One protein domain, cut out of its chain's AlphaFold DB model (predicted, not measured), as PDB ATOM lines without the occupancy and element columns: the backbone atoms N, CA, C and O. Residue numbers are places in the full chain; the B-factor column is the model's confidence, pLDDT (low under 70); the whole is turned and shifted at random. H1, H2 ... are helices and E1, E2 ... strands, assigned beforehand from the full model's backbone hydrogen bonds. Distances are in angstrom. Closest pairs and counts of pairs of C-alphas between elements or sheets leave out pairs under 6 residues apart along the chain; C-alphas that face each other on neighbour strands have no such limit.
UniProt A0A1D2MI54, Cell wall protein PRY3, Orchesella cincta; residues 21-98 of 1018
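AT A GLANCE: This is residues 21 to 98 of the 1018 residues of the protein "Cell wall protein PRY3" of Orchesella cincta (UniProt A0A1D2MI54). A strongly twisted sheet of five antiparallel strands makes the body, with the single helix H1 packed on one of its faces, and long loops around these make up much of the rest. The hairpin of E3 and E4 has a long loop, residues 64 to 74, towards one end of the longest axis, and Ser 21 lies at the other. The printed part has 78 residues with five named strands followed by one named helix, E1 E2 E3 E4 E5 H1; the sheet's order is E2 E1 E3 E4 E5. The class is mixed, helices and strands, with 37 residues, under half, in named elements. The whole is compact, with a radius of gyration of the C-alphas of 11.9 A, and spans 36 by 24 by 19 A, only just elongated.

IN THESE COORDINATES: E1, residues 33 to 39, is the longest strand by residues at 19.6 A and begins with C-alpha 33 at (-45.365, -20.016, 52.812). E3, residues 58 to 63, measures 17.1 A. E2 is residues 42 to 47, E4 is residues 75 to 79 at 12.5 A, and E5 is residues 83 to 85. H1, residues 87 to 96, measures 14.2 A and ends with C-alpha 96 at (-54.509, -23.350, 54.080).

HOW THE PARTS SIT: E1 and E3 are antiparallel at 165 degrees, with N 36 and O 60 2.9 A apart, within hydrogen-bond range. E2, an edge strand, forms a hairpin with E1 at 126 degrees; N 47 and O 37 are 2.8 A apart. E3, E4 and E5 form a meander, each strand the antiparallel neighbour of the one before. Between E4 and E3, N 76 and O 59 are within hydrogen-bond range at 2.8 A, and between E4 and E5, the other edge strand, N 79 and O 83 are within hydrogen-bond range at 2.9 A. The pairing is staggered: E4 pairs with E3 over residues 75 to 77 and with E5 over 77 to 79. H1 is on the sheet, and its height over the sheet is 7.2 A; the sheet and H1 are two layers, a helix on one face of a sheet, and H1 lies over none of the strands, but only just, with 2 of its 10 C-alphas falling on E1. Its closest C-alphas to E4 are those of Leu 87 and Leu 76, 6.6 A apart; to E3, those of Ala 94 and Cys 63, 7.6 A apart. In H1 every O i to N i+4 pair is within hydrogen-bond range. E2 and E5 are apart.

THE WHOLE: The two C-alphas farthest apart are those of Ser 21 and Asn 67, 37.7 A. The printed part has no cut. The link from E3 to E4, 11 residues, is long, and residues 21 to 32 hold no named element. The mean pLDDT of the printed part is 73.2; 24 residues are under 70, among them residues 65 to 73 and 40 to 44.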
ATOM      1  N   SER A  21     -37.536 -20.991  25.928       56.81
ATOM      2  CA  SER A  21     -38.731 -21.694  26.392       56.81
ATOM      3  C   SER A  21     -39.511 -20.759  27.318       56.81
ATOM      4  O   SER A  21     -38.909 -20.249  28.263       56.81
ATOM      5  N   MET A  22     -40.811 -20.548  27.071       60.53
ATOM      6  CA  MET A  22     -41.652 -19.682  27.912       60.53
ATOM      7  C   MET A  22     -41.446 -20.020  29.399       60.53
ATOM      8  O   MET A  22     -41.811 -21.134  29.795       60.53
ATOM      9  N   PRO A  23     -40.851 -19.111  30.196       70.44
ATOM     10  CA  PRO A  23     -40.637 -19.357  31.611       70.44
ATOM     11  C   PRO A  23     -41.981 -19.389  32.332       70.44
ATOM     12  O   PRO A  23     -42.968 -18.807  31.871       70.44
ATOM     13  N   CYS A  24     -42.034 -20.066  33.472       80.25
ATOM     14  CA  CYS A  24     -43.236 -20.049  34.287       80.25
ATOM     15  C   CYS A  24     -43.389 -18.696  35.000       80.25
ATOM     16  O   CYS A  24     -42.382 -18.069  35.361       80.25
ATOM     17  N   PRO A  25     -44.635 -18.232  35.221       81.00
ATOM     18  CA  PRO A  25     -44.883 -17.048  36.029       81.00
ATOM     19  C   PRO A  25     -44.320 -17.266  37.434       81.00
ATOM     20  O   PRO A  25     -44.351 -18.387  37.957       81.00
ATOM     21  N   GLY A  26     -43.811 -16.188  38.028       81.69
ATOM     22  CA  GLY A  26     -43.264 -16.219  39.378       81.69
ATOM     23  C   GLY A  26     -44.286 -16.735  40.390       81.69
ATOM     24  O   GLY A  26     -45.471 -16.404  40.319       81.69
ATOM     25  N   LEU A  27     -43.823 -17.553  41.331       81.94
ATOM     26  CA  LEU A  27     -44.625 -17.972  42.473       81.94
ATOM     27  C   LEU A  27     -44.690 -16.805  43.474       81.94
ATOM     28  O   LEU A  27     -43.651 -16.200  43.756       81.94
ATOM     29  N   PRO A  28     -45.875 -16.461  44.012       72.75
ATOM     30  CA  PRO A  28     -46.018 -15.334  44.923       72.75
ATOM     31  C   PRO A  28     -45.293 -15.616  46.243       72.75
ATOM     32  O   PRO A  28     -45.709 -16.467  47.035       72.75
ATOM     33  N   ALA A  29     -44.221 -14.863  46.497       62.97
ATOM     34  CA  ALA A  29     -43.602 -14.802  47.813       62.97
ATOM     35  C   ALA A  29     -44.634 -14.239  48.801       62.97
ATOM     36  O   ALA A  29     -45.071 -13.098  48.672       62.97
ATOM     37  N   SER A  30     -45.061 -15.072  49.745       63.38
ATOM     38  CA  SER A  30     -46.149 -14.788  50.679       63.38
ATOM     39  C   SER A  30     -45.702 -15.082  52.104       63.38
ATOM     40  O   SER A  30     -44.911 -15.997  52.353       63.38
ATOM     41  N   ASP A  31     -46.202 -14.317  53.070       66.25
ATOM     42  CA  ASP A  31     -45.716 -14.432  54.445       66.25
ATOM     43  C   ASP A  31     -46.059 -15.776  55.104       66.25
ATOM     44  O   ASP A  31     -45.295 -16.237  55.949       66.25
ATOM     45  N   GLY A  32     -47.114 -16.461  54.649       70.81
ATOM     46  CA  GLY A  32     -47.522 -17.780  55.146       70.81
ATOM     47  C   GLY A  32     -46.743 -18.989  54.602       70.81
ATOM     48  O   GLY A  32     -46.745 -20.037  55.252       70.81
ATOM     49  N   MET A  33     -46.055 -18.880  53.453       79.31
ATOM     50  CA  MET A  33     -45.365 -20.016  52.812       79.31
ATOM     51  C   MET A  33     -43.868 -19.815  52.589       79.31
ATOM     52  O   MET A  33     -43.379 -18.726  52.296       79.31
ATOM     53  N   GLU A  34     -43.142 -20.922  52.684       80.88
ATOM     54  CA  GLU A  34     -41.768 -21.068  52.221       80.88
ATOM     55  C   GLU A  34     -41.780 -21.821  50.888       80.88
ATOM     56  O   GLU A  34     -42.448 -22.851  50.761       80.88
ATOM     57  N   ILE A  35     -41.059 -21.299  49.892       84.25
ATOM     58  CA  ILE A  35     -40.953 -21.883  48.554       84.25
ATOM     59  C   ILE A  35     -39.476 -21.897  48.151       84.25
ATOM     60  O   ILE A  35     -38.823 -20.854  48.155       84.25
ATOM     61  N   VAL A  36     -38.960 -23.070  47.782       86.62
ATOM     62  CA  VAL A  36     -37.567 -23.282  47.369       86.62
ATOM     63  C   VAL A  36     -37.551 -23.826  45.944       86.62
ATOM     64  O   VAL A  36     -37.952 -24.962  45.697       86.62
ATOM     65  N   CYS A  37     -37.086 -23.013  44.996       86.31
ATOM     66  CA  CYS A  37     -36.961 -23.404  43.595       86.31
ATOM     67  C   CYS A  37     -35.558 -23.949  43.308       86.31
ATOM     68  O   CYS A  37     -34.572 -23.230  43.446       86.31
ATOM     69  N   GLN A  38     -35.474 -25.207  42.879       84.81
ATOM     70  CA  GLN A  38     -34.245 -25.881  42.458       84.81
ATOM     71  C   GLN A  38     -33.965 -25.630  40.969       84.81
ATOM     72  O   GLN A  38     -34.880 -25.565  40.137       84.81
ATOM     73  N   ASN A  39     -32.690 -25.471  40.624       70.88
ATOM     74  CA  ASN A  39     -32.232 -25.230  39.261       70.88
ATOM     75  C   ASN A  39     -32.305 -26.522  38.417       70.88
ATOM     76  O   ASN A  39     -31.704 -27.521  38.809       70.88
ATOM     77  N   PRO A  40     -32.935 -26.521  37.226       63.19
ATOM     78  CA  PRO A  40     -33.019 -27.703  36.358       63.19
ATOM     79  C   PRO A  40     -31.669 -28.238  35.852       63.19
ATOM     80  O   PRO A  40     -31.633 -29.318  35.269       63.19
ATOM     81  N   ARG A  41     -30.567 -27.489  36.010       53.72
ATOM     82  CA  ARG A  41     -29.213 -27.928  35.626       53.72
ATOM     83  C   ARG A  41     -28.356 -28.440  36.785       53.72
ATOM     84  O   ARG A  41     -27.335 -29.063  36.521       53.72
ATOM     85  N   ASP A  42     -28.731 -28.146  38.027       67.69
ATOM     86  CA  ASP A  42     -27.990 -28.547  39.225       67.69
ATOM     87  C   ASP A  42     -28.918 -28.507  40.444       67.69
ATOM     88  O   ASP A  42     -29.214 -27.435  40.978       67.69
ATOM     89  N   ASN A  43     -29.328 -29.690  40.905       61.47
ATOM     90  CA  ASN A  43     -30.223 -29.880  42.047       61.47
ATOM     91  C   ASN A  43     -29.669 -29.296  43.364       61.47
ATOM     92  O   ASN A  43     -30.439 -29.090  44.301       61.47
ATOM     93  N   ASN A  44     -28.359 -29.032  43.446       66.75
ATOM     94  CA  ASN A  44     -27.699 -28.430  44.603       66.75
ATOM     95  C   ASN A  44     -27.671 -26.886  44.550       66.75
ATOM     96  O   ASN A  44     -27.167 -26.244  45.471       66.75
ATOM     97  N   SER A  45     -28.228 -26.273  43.498       72.06
ATOM     98  CA  SER A  45     -28.347 -24.818  43.350       72.06
ATOM     99  C   SER A  45     -29.809 -24.364  43.290       72.06
ATOM    100  O   SER A  45     -30.672 -25.016  42.694       72.06
ATOM    101  N   THR A  46     -30.101 -23.225  43.916       76.56
ATOM    102  CA  THR A  46     -31.441 -22.625  43.941       76.56
ATOM    103  C   THR A  46     -31.568 -21.471  42.948       76.56
ATOM    104  O   THR A  46     -30.591 -20.815  42.588       76.56
ATOM    105  N   VAL A  47     -32.796 -21.217  42.496       74.25
ATOM    106  CA  VAL A  47     -33.164 -20.079  41.641       74.25
ATOM    107  C   VAL A  47     -34.246 -19.238  42.316       74.25
ATOM    108  O   VAL A  47     -35.003 -19.722  43.157       74.25
ATOM    109  N   THR A  48     -34.351 -17.962  41.949       79.88
ATOM    110  CA  THR A  48     -35.393 -17.070  42.468       79.88
ATOM    111  C   THR A  48     -36.767 -17.461  41.925       79.88
ATOM    112  O   THR A  48     -37.022 -17.329  40.730       79.88
ATOM    113  N   CYS A  49     -37.684 -17.883  42.799       79.25
ATOM    114  CA  CYS A  49     -39.056 -18.239  42.411       79.25
ATOM    115  C   CYS A  49     -39.908 -17.054  41.912       79.25
ATOM    116  O   CYS A  49     -41.012 -17.271  41.420       79.25
ATOM    117  N   THR A  50     -39.455 -15.810  42.090       74.25
ATOM    118  CA  THR A  50     -40.291 -14.597  42.051       74.25
ATOM    119  C   THR A  50     -40.554 -14.021  40.658       74.25
ATOM    120  O   THR A  50     -41.530 -13.293  40.492       74.25
ATOM    121  N   SER A  51     -39.750 -14.341  39.641       70.50
ATOM    122  CA  SER A  51     -40.012 -13.948  38.247       70.50
ATOM    123  C   SER A  51     -39.274 -14.848  37.249       70.50
ATOM    124  O   SER A  51     -38.239 -15.422  37.575       70.50
ATOM    125  N   ASN A  52     -39.825 -14.974  36.033       69.69
ATOM    126  CA  ASN A  52     -39.241 -15.686  34.885       69.69
ATOM    127  C   ASN A  52     -38.593 -17.042  35.229       69.69
ATOM    128  O   ASN A  52     -37.440 -17.305  34.882       69.69
ATOM    129  N   VAL A  53     -39.348 -17.917  35.896       79.19
ATOM    130  CA  VAL A  53     -38.819 -19.183  36.412       79.19
ATOM    131  C   VAL A  53     -38.454 -20.140  35.260       79.19
ATOM    132  O   VAL A  53     -39.317 -20.416  34.418       79.19
ATOM    133  N   PRO A  54     -37.214 -20.671  35.193       72.19
ATOM    134  CA  PRO A  54     -36.778 -21.547  34.105       72.19
ATOM    135  C   PRO A  54     -37.615 -22.824  33.938       72.19
ATOM    136  O   PRO A  54     -38.027 -23.464  34.909       72.19
ATOM    137  N   ARG A  55     -37.801 -23.256  32.683       71.38
ATOM    138  CA  ARG A  55     -38.387 -24.565  32.347       71.38
ATOM    139  C   ARG A  55     -37.588 -25.688  33.015       71.38
ATOM    140  O   ARG A  55     -36.365 -25.711  32.934       71.38
ATOM    141  N   GLY A  56     -38.297 -26.617  33.649       70.50
ATOM    142  CA  GLY A  56     -37.729 -27.720  34.420       70.50
ATOM    143  C   GLY A  56     -37.474 -27.407  35.899       70.50
ATOM    144  O   GLY A  56     -37.268 -28.346  36.661       70.50
ATOM    145  N   THR A  57     -37.525 -26.141  36.344       82.44
ATOM    146  CA  THR A  57     -37.405 -25.810  37.776       82.44
ATOM    147  C   THR A  57     -38.446 -26.562  38.602       82.44
ATOM    148  O   THR A  57     -39.643 -26.525  38.300       82.44
ATOM    149  N   VAL A  58     -37.985 -27.204  39.676       85.50
ATOM    150  CA  VAL A  58     -38.832 -27.835  40.691       85.50
ATOM    151  C   VAL A  58     -38.940 -26.889  41.881       85.50
ATOM    152  O   VAL A  58     -37.930 -26.517  42.469       85.50
ATOM    153  N   ALA A  59     -40.158 -26.486  42.228       86.62
ATOM    154  CA  ALA A  59     -40.440 -25.636  43.378       86.62
ATOM    155  C   ALA A  59     -41.011 -26.487  44.515       86.62
ATOM    156  O   ALA A  59     -42.145 -26.954  44.426       86.62
ATOM    157  N   GLN A  60     -40.234 -26.700  45.574       86.50
ATOM    158  CA  GLN A  60     -40.707 -27.326  46.812       86.50
ATOM    159  C   GLN A  60     -41.410 -26.263  47.671       86.50
ATOM    160  O   GLN A  60     -40.929 -25.132  47.730       86.50
ATOM    161  N   TYR A  61     -42.535 -26.581  48.319       84.12
ATOM    162  CA  TYR A  61     -43.304 -25.601  49.107       84.12
ATOM    163  C   TYR A  61     -43.896 -26.174  50.401       84.12
ATOM    164  O   TYR A  61     -44.249 -27.352  50.465       84.12
ATOM    165  N   ARG A  62     -44.033 -25.325  51.430       80.62
ATOM    166  CA  ARG A  62     -44.690 -25.644  52.716       80.62
ATOM    167  C   ARG A  62     -45.229 -24.391  53.420       80.62
ATOM    168  O   ARG A  62     -44.731 -23.290  53.187       80.62
ATOM    169  N   CYS A  63     -46.192 -24.550  54.334       80.31
ATOM    170  CA  CYS A  63     -46.535 -23.485  55.287       80.31
ATOM    171  C   CYS A  63     -45.372 -23.256  56.267       80.31
ATOM    172  O   CYS A  63     -44.764 -24.225  56.720       80.31
ATOM    173  N   LYS A  64     -45.111 -22.007  56.677       76.31
ATOM    174  CA  LYS A  64     -44.060 -21.701  57.674       76.31
ATOM    175  C   LYS A  64     -44.402 -22.173  59.096       76.31
ATOM    176  O   LYS A  64     -43.501 -22.496  59.859       76.31
ATOM    177  N   ASN A  65     -45.695 -22.237  59.433       69.88
ATOM    178  CA  ASN A  65     -46.186 -22.452  60.805       69.88
ATOM    179  C   ASN A  65     -46.921 -23.800  61.001       69.88
ATOM    180  O   ASN A  65     -47.704 -23.946  61.937       69.88
ATOM    181  N   GLY A  66     -46.733 -24.771  60.098       58.12
ATOM    182  CA  GLY A  66     -47.414 -26.071  60.156       58.12
ATOM    183  C   GLY A  66     -46.607 -27.137  60.900       58.12
ATOM    184  O   GLY A  66     -45.493 -27.460  60.492       58.12
ATOM    185  N   ASN A  67     -47.185 -27.744  61.941       58.06
ATOM    186  CA  ASN A  67     -46.611 -28.945  62.557       58.06
ATOM    187  C   ASN A  67     -46.666 -30.127  61.569       58.06
ATOM    188  O   ASN A  67     -47.743 -30.492  61.105       58.06
ATOM    189  N   ASN A  68     -45.514 -30.757  61.325       54.75
ATOM    190  CA  ASN A  68     -45.329 -31.996  60.557       54.75
ATOM    191  C   ASN A  68     -45.757 -31.987  59.074       54.75
ATOM    192  O   ASN A  68     -46.710 -32.656  58.681       54.75
ATOM    193  N   ALA A  69     -44.917 -31.392  58.222       48.91
ATOM    194  CA  ALA A  69     -44.608 -31.969  56.909       48.91
ATOM    195  C   ALA A  69     -43.161 -31.641  56.489       48.91
ATOM    196  O   ALA A  69     -42.740 -30.483  56.530       48.91
ATOM    197  N   GLY A  70     -42.403 -32.657  56.068       54.47
ATOM    198  CA  GLY A  70     -41.181 -32.455  55.280       54.47
ATOM    199  C   GLY A  70     -41.522 -32.077  53.831       54.47
ATOM    200  O   GLY A  70     -42.662 -32.232  53.399       54.47
ATOM    201  N   PHE A  71     -40.535 -31.620  53.055       54.28
ATOM    202  CA  PHE A  71     -40.734 -31.199  51.655       54.28
ATOM    203  C   PHE A  71     -41.168 -32.329  50.689       54.28
ATOM    204  O   PHE A  71     -41.521 -32.060  49.542       54.28
ATOM    205  N   GLU A  72     -41.155 -33.589  51.128       49.12
ATOM    206  CA  GLU A  72     -41.242 -34.791  50.281       49.12
ATOM    207  C   GLU A  72     -42.588 -34.994  49.556       49.12
ATOM    208  O   GLU A  72     -42.672 -35.814  48.643       49.12
ATOM    209  N   ALA A  73     -43.642 -34.250  49.913       55.59
ATOM    210  CA  ALA A  73     -44.993 -34.430  49.364       55.59
ATOM    211  C   ALA A  73     -45.541 -33.236  48.550       55.59
ATOM    212  O   ALA A  73     -46.649 -33.329  48.002       55.59
ATOM    213  N   THR A  74     -44.822 -32.110  48.474       71.12
ATOM    214  CA  THR A  74     -45.341 -30.824  47.965       71.12
ATOM    215  C   THR A  74     -44.356 -30.131  47.024       71.12
ATOM    216  O   THR A  74     -43.581 -29.255  47.408       71.12
ATOM    217  N   THR A  75     -44.427 -30.507  45.744       81.81
ATOM    218  CA  THR A  75     -43.643 -29.907  44.658       81.81
ATOM    219  C   THR A  75     -44.536 -29.378  43.533       81.81
ATOM    220  O   THR A  75     -45.595 -29.939  43.238       81.81
ATOM    221  N   LEU A  76     -44.122 -28.275  42.904       85.19
ATOM    222  CA  LEU A  76     -44.509 -27.946  41.532       85.19
ATOM    223  C   LEU A  76     -43.322 -28.190  40.602       85.19
ATOM    224  O   LEU A  76     -42.169 -28.124  41.023       85.19
ATOM    225  N   SER A  77     -43.598 -28.377  39.315       82.94
ATOM    226  CA  SER A  77     -42.575 -28.350  38.266       82.94
ATOM    227  C   SER A  77     -42.984 -27.389  37.154       82.94
ATOM    228  O   SER A  77     -44.146 -27.386  36.733       82.94
ATOM    229  N   CYS A  78     -42.046 -26.561  36.697       79.62
ATOM    230  CA  CYS A  78     -42.253 -25.659  35.572       79.62
ATOM    231  C   CYS A  78     -42.187 -26.439  34.249       79.62
ATOM    232  O   CYS A  78     -41.117 -26.879  33.826       79.62
ATOM    233  N   ILE A  79     -43.340 -26.620  33.605       70.19
ATOM    234  CA  ILE A  79     -43.528 -27.441  32.399       70.19
ATOM    235  C   ILE A  79     -43.763 -26.576  31.146       70.19
ATOM    236  O   ILE A  79     -43.597 -25.353  31.169       70.19
ATOM    237  N   CYS A  80     -44.100 -27.189  30.007       63.25
ATOM    238  CA  CYS A  80     -44.148 -26.493  28.726       63.25
ATOM    239  C   CYS A  80     -45.205 -25.377  28.720       63.25
ATOM    240  O   CYS A  80     -46.286 -25.499  29.312       63.25
ATOM    241  N   ARG A  81     -44.903 -24.310  27.966       60.59
ATOM    242  CA  ARG A  81     -45.770 -23.135  27.746       60.59
ATOM    243  C   ARG A  81     -46.012 -22.306  29.017       60.59
ATOM    244  O   ARG A  81     -47.104 -21.782  29.205       60.59
ATOM    245  N   GLY A  82     -44.999 -22.211  29.887       66.19
ATOM    246  CA  GLY A  82     -45.037 -21.400  31.109       66.19
ATOM    247  C   GLY A  82     -46.064 -21.875  32.140       66.19
ATOM    248  O   GLY A  82     -46.644 -21.059  32.851       66.19
ATOM    249  N   ARG A  83     -46.350 -23.183  32.197       73.88
ATOM    250  CA  ARG A  83     -47.373 -23.761  33.084       73.88
ATOM    251  C   ARG A  83     -46.732 -24.446  34.289       73.88
ATOM    252  O   ARG A  83     -45.669 -25.043  34.179       73.88
ATOM    253  N   TRP A  84     -47.432 -24.444  35.419       80.88
ATOM    254  CA  TRP A  84     -47.020 -25.165  36.624       80.88
ATOM    255  C   TRP A  84     -47.742 -26.516  36.746       80.88
ATOM    256  O   TRP A  84     -48.963 -26.572  36.906       80.88
ATOM    257  N   LYS A  85     -46.993 -27.624  36.712       81.25
ATOM    258  CA  LYS A  85     -47.492 -28.963  37.069       81.25
ATOM    259  C   LYS A  85     -47.620 -29.036  38.591       81.25
ATOM    260  O   LYS A  85     -46.685 -28.659  39.286       81.25
ATOM    261  N   GLY A  86     -48.766 -29.496  39.100       78.69
ATOM    262  CA  GLY A  86     -49.074 -29.525  40.542       78.69
ATOM    263  C   GLY A  86     -49.825 -28.296  41.083       78.69
ATOM    264  O   GLY A  86     -50.174 -28.277  42.261       78.69
ATOM    265  N   LEU A  87     -50.135 -27.303  40.236       81.88
ATOM    266  CA  LEU A  87     -50.744 -26.029  40.650       81.88
ATOM    267  C   LEU A  87     -52.045 -26.136  41.487       81.88
ATOM    268  O   LEU A  87     -52.187 -25.340  42.412       81.88
ATOM    269  N   PRO A  88     -52.969 -27.098  41.262       79.69
ATOM    270  CA  PRO A  88     -54.148 -27.247  42.121       79.69
ATOM    271  C   PRO A  88     -53.795 -27.588  43.577       79.69
ATOM    272  O   PRO A  88     -54.304 -26.936  44.484       79.69
ATOM    273  N   LYS A  89     -52.864 -28.530  43.797       80.06
ATOM    274  CA  LYS A  89     -52.387 -28.921  45.137       80.06
ATOM    275  C   LYS A  89     -51.595 -27.794  45.809       80.06
ATOM    276  O   LYS A  89     -51.685 -27.602  47.017       80.06
ATOM    277  N   TYR A  90     -50.864 -27.004  45.019       82.19
ATOM    278  CA  TYR A  90     -50.239 -25.778  45.516       82.19
ATOM    279  C   TYR A  90     -51.283 -24.761  45.981       82.19
ATOM    280  O   TYR A  90     -51.140 -24.225  47.069       82.19
ATOM    281  N   ASN A  91     -52.343 -24.515  45.206       82.31
ATOM    282  CA  ASN A  91     -53.391 -23.562  45.582       82.31
ATOM    283  C   ASN A  91     -54.182 -24.011  46.822       82.31
ATOM    284  O   ASN A  91     -54.514 -23.181  47.663       82.31
ATOM    285  N   GLU A  92     -54.447 -25.311  46.946       80.69
ATOM    286  CA  GLU A  92     -55.032 -25.938  48.135       80.69
ATOM    287  C   GLU A  92     -54.181 -25.640  49.382       80.69
ATOM    288  O   GLU A  92     -54.649 -24.971  50.304       80.69
ATOM    289  N   VAL A  93     -52.897 -26.021  49.364       79.44
ATOM    290  CA  VAL A  93     -51.958 -25.759  50.468       79.44
ATOM    291  C   VAL A  93     -51.791 -24.259  50.721       79.44
ATOM    292  O   VAL A  93     -51.889 -23.831  51.866       79.44
ATOM    293  N   ALA A  94     -51.618 -23.442  49.678       78.00
ATOM    294  CA  ALA A  94     -51.491 -21.991  49.788       78.00
ATOM    295  C   ALA A  94     -52.686 -21.374  50.524       78.00
ATOM    296  O   ALA A  94     -52.483 -20.596  51.455       78.00
ATOM    297  N   SER A  95     -53.915 -21.773  50.177       78.31
ATOM    298  CA  SER A  95     -55.118 -21.297  50.867       78.31
ATOM    299  C   SER A  95     -55.135 -21.688  52.351       78.31
ATOM    300  O   SER A  95     -55.454 -20.850  53.192       78.31
ATOM    301  N   GLY A  96     -54.682 -22.901  52.693       76.50
ATOM    302  CA  GLY A  96     -54.509 -23.350  54.080       76.50
ATOM    303  C   GLY A  96     -53.396 -22.621  54.845       76.50
ATOM    304  O   GLY A  96     -53.511 -22.426  56.051       76.50
ATOM    305  N   CYS A  97     -52.344 -22.162  54.160       76.56
ATOM    306  CA  CYS A  97     -51.271 -21.356  54.752       76.56
ATOM    307  C   CYS A  97     -51.590 -19.846  54.829       76.56
ATOM    308  O   CYS A  97     -50.730 -19.078  55.258       76.56
ATOM    309  N   GLY A  98     -52.761 -19.387  54.361       69.75
ATOM    310  CA  GLY A  98     -53.084 -17.955  54.247       69.75
ATOM    311  C   GLY A  98     -52.320 -17.214  53.136       69.75
ATOM    312  O   GLY A  98     -52.138 -16.002  53.207       69.75
TER     313      GLY A  98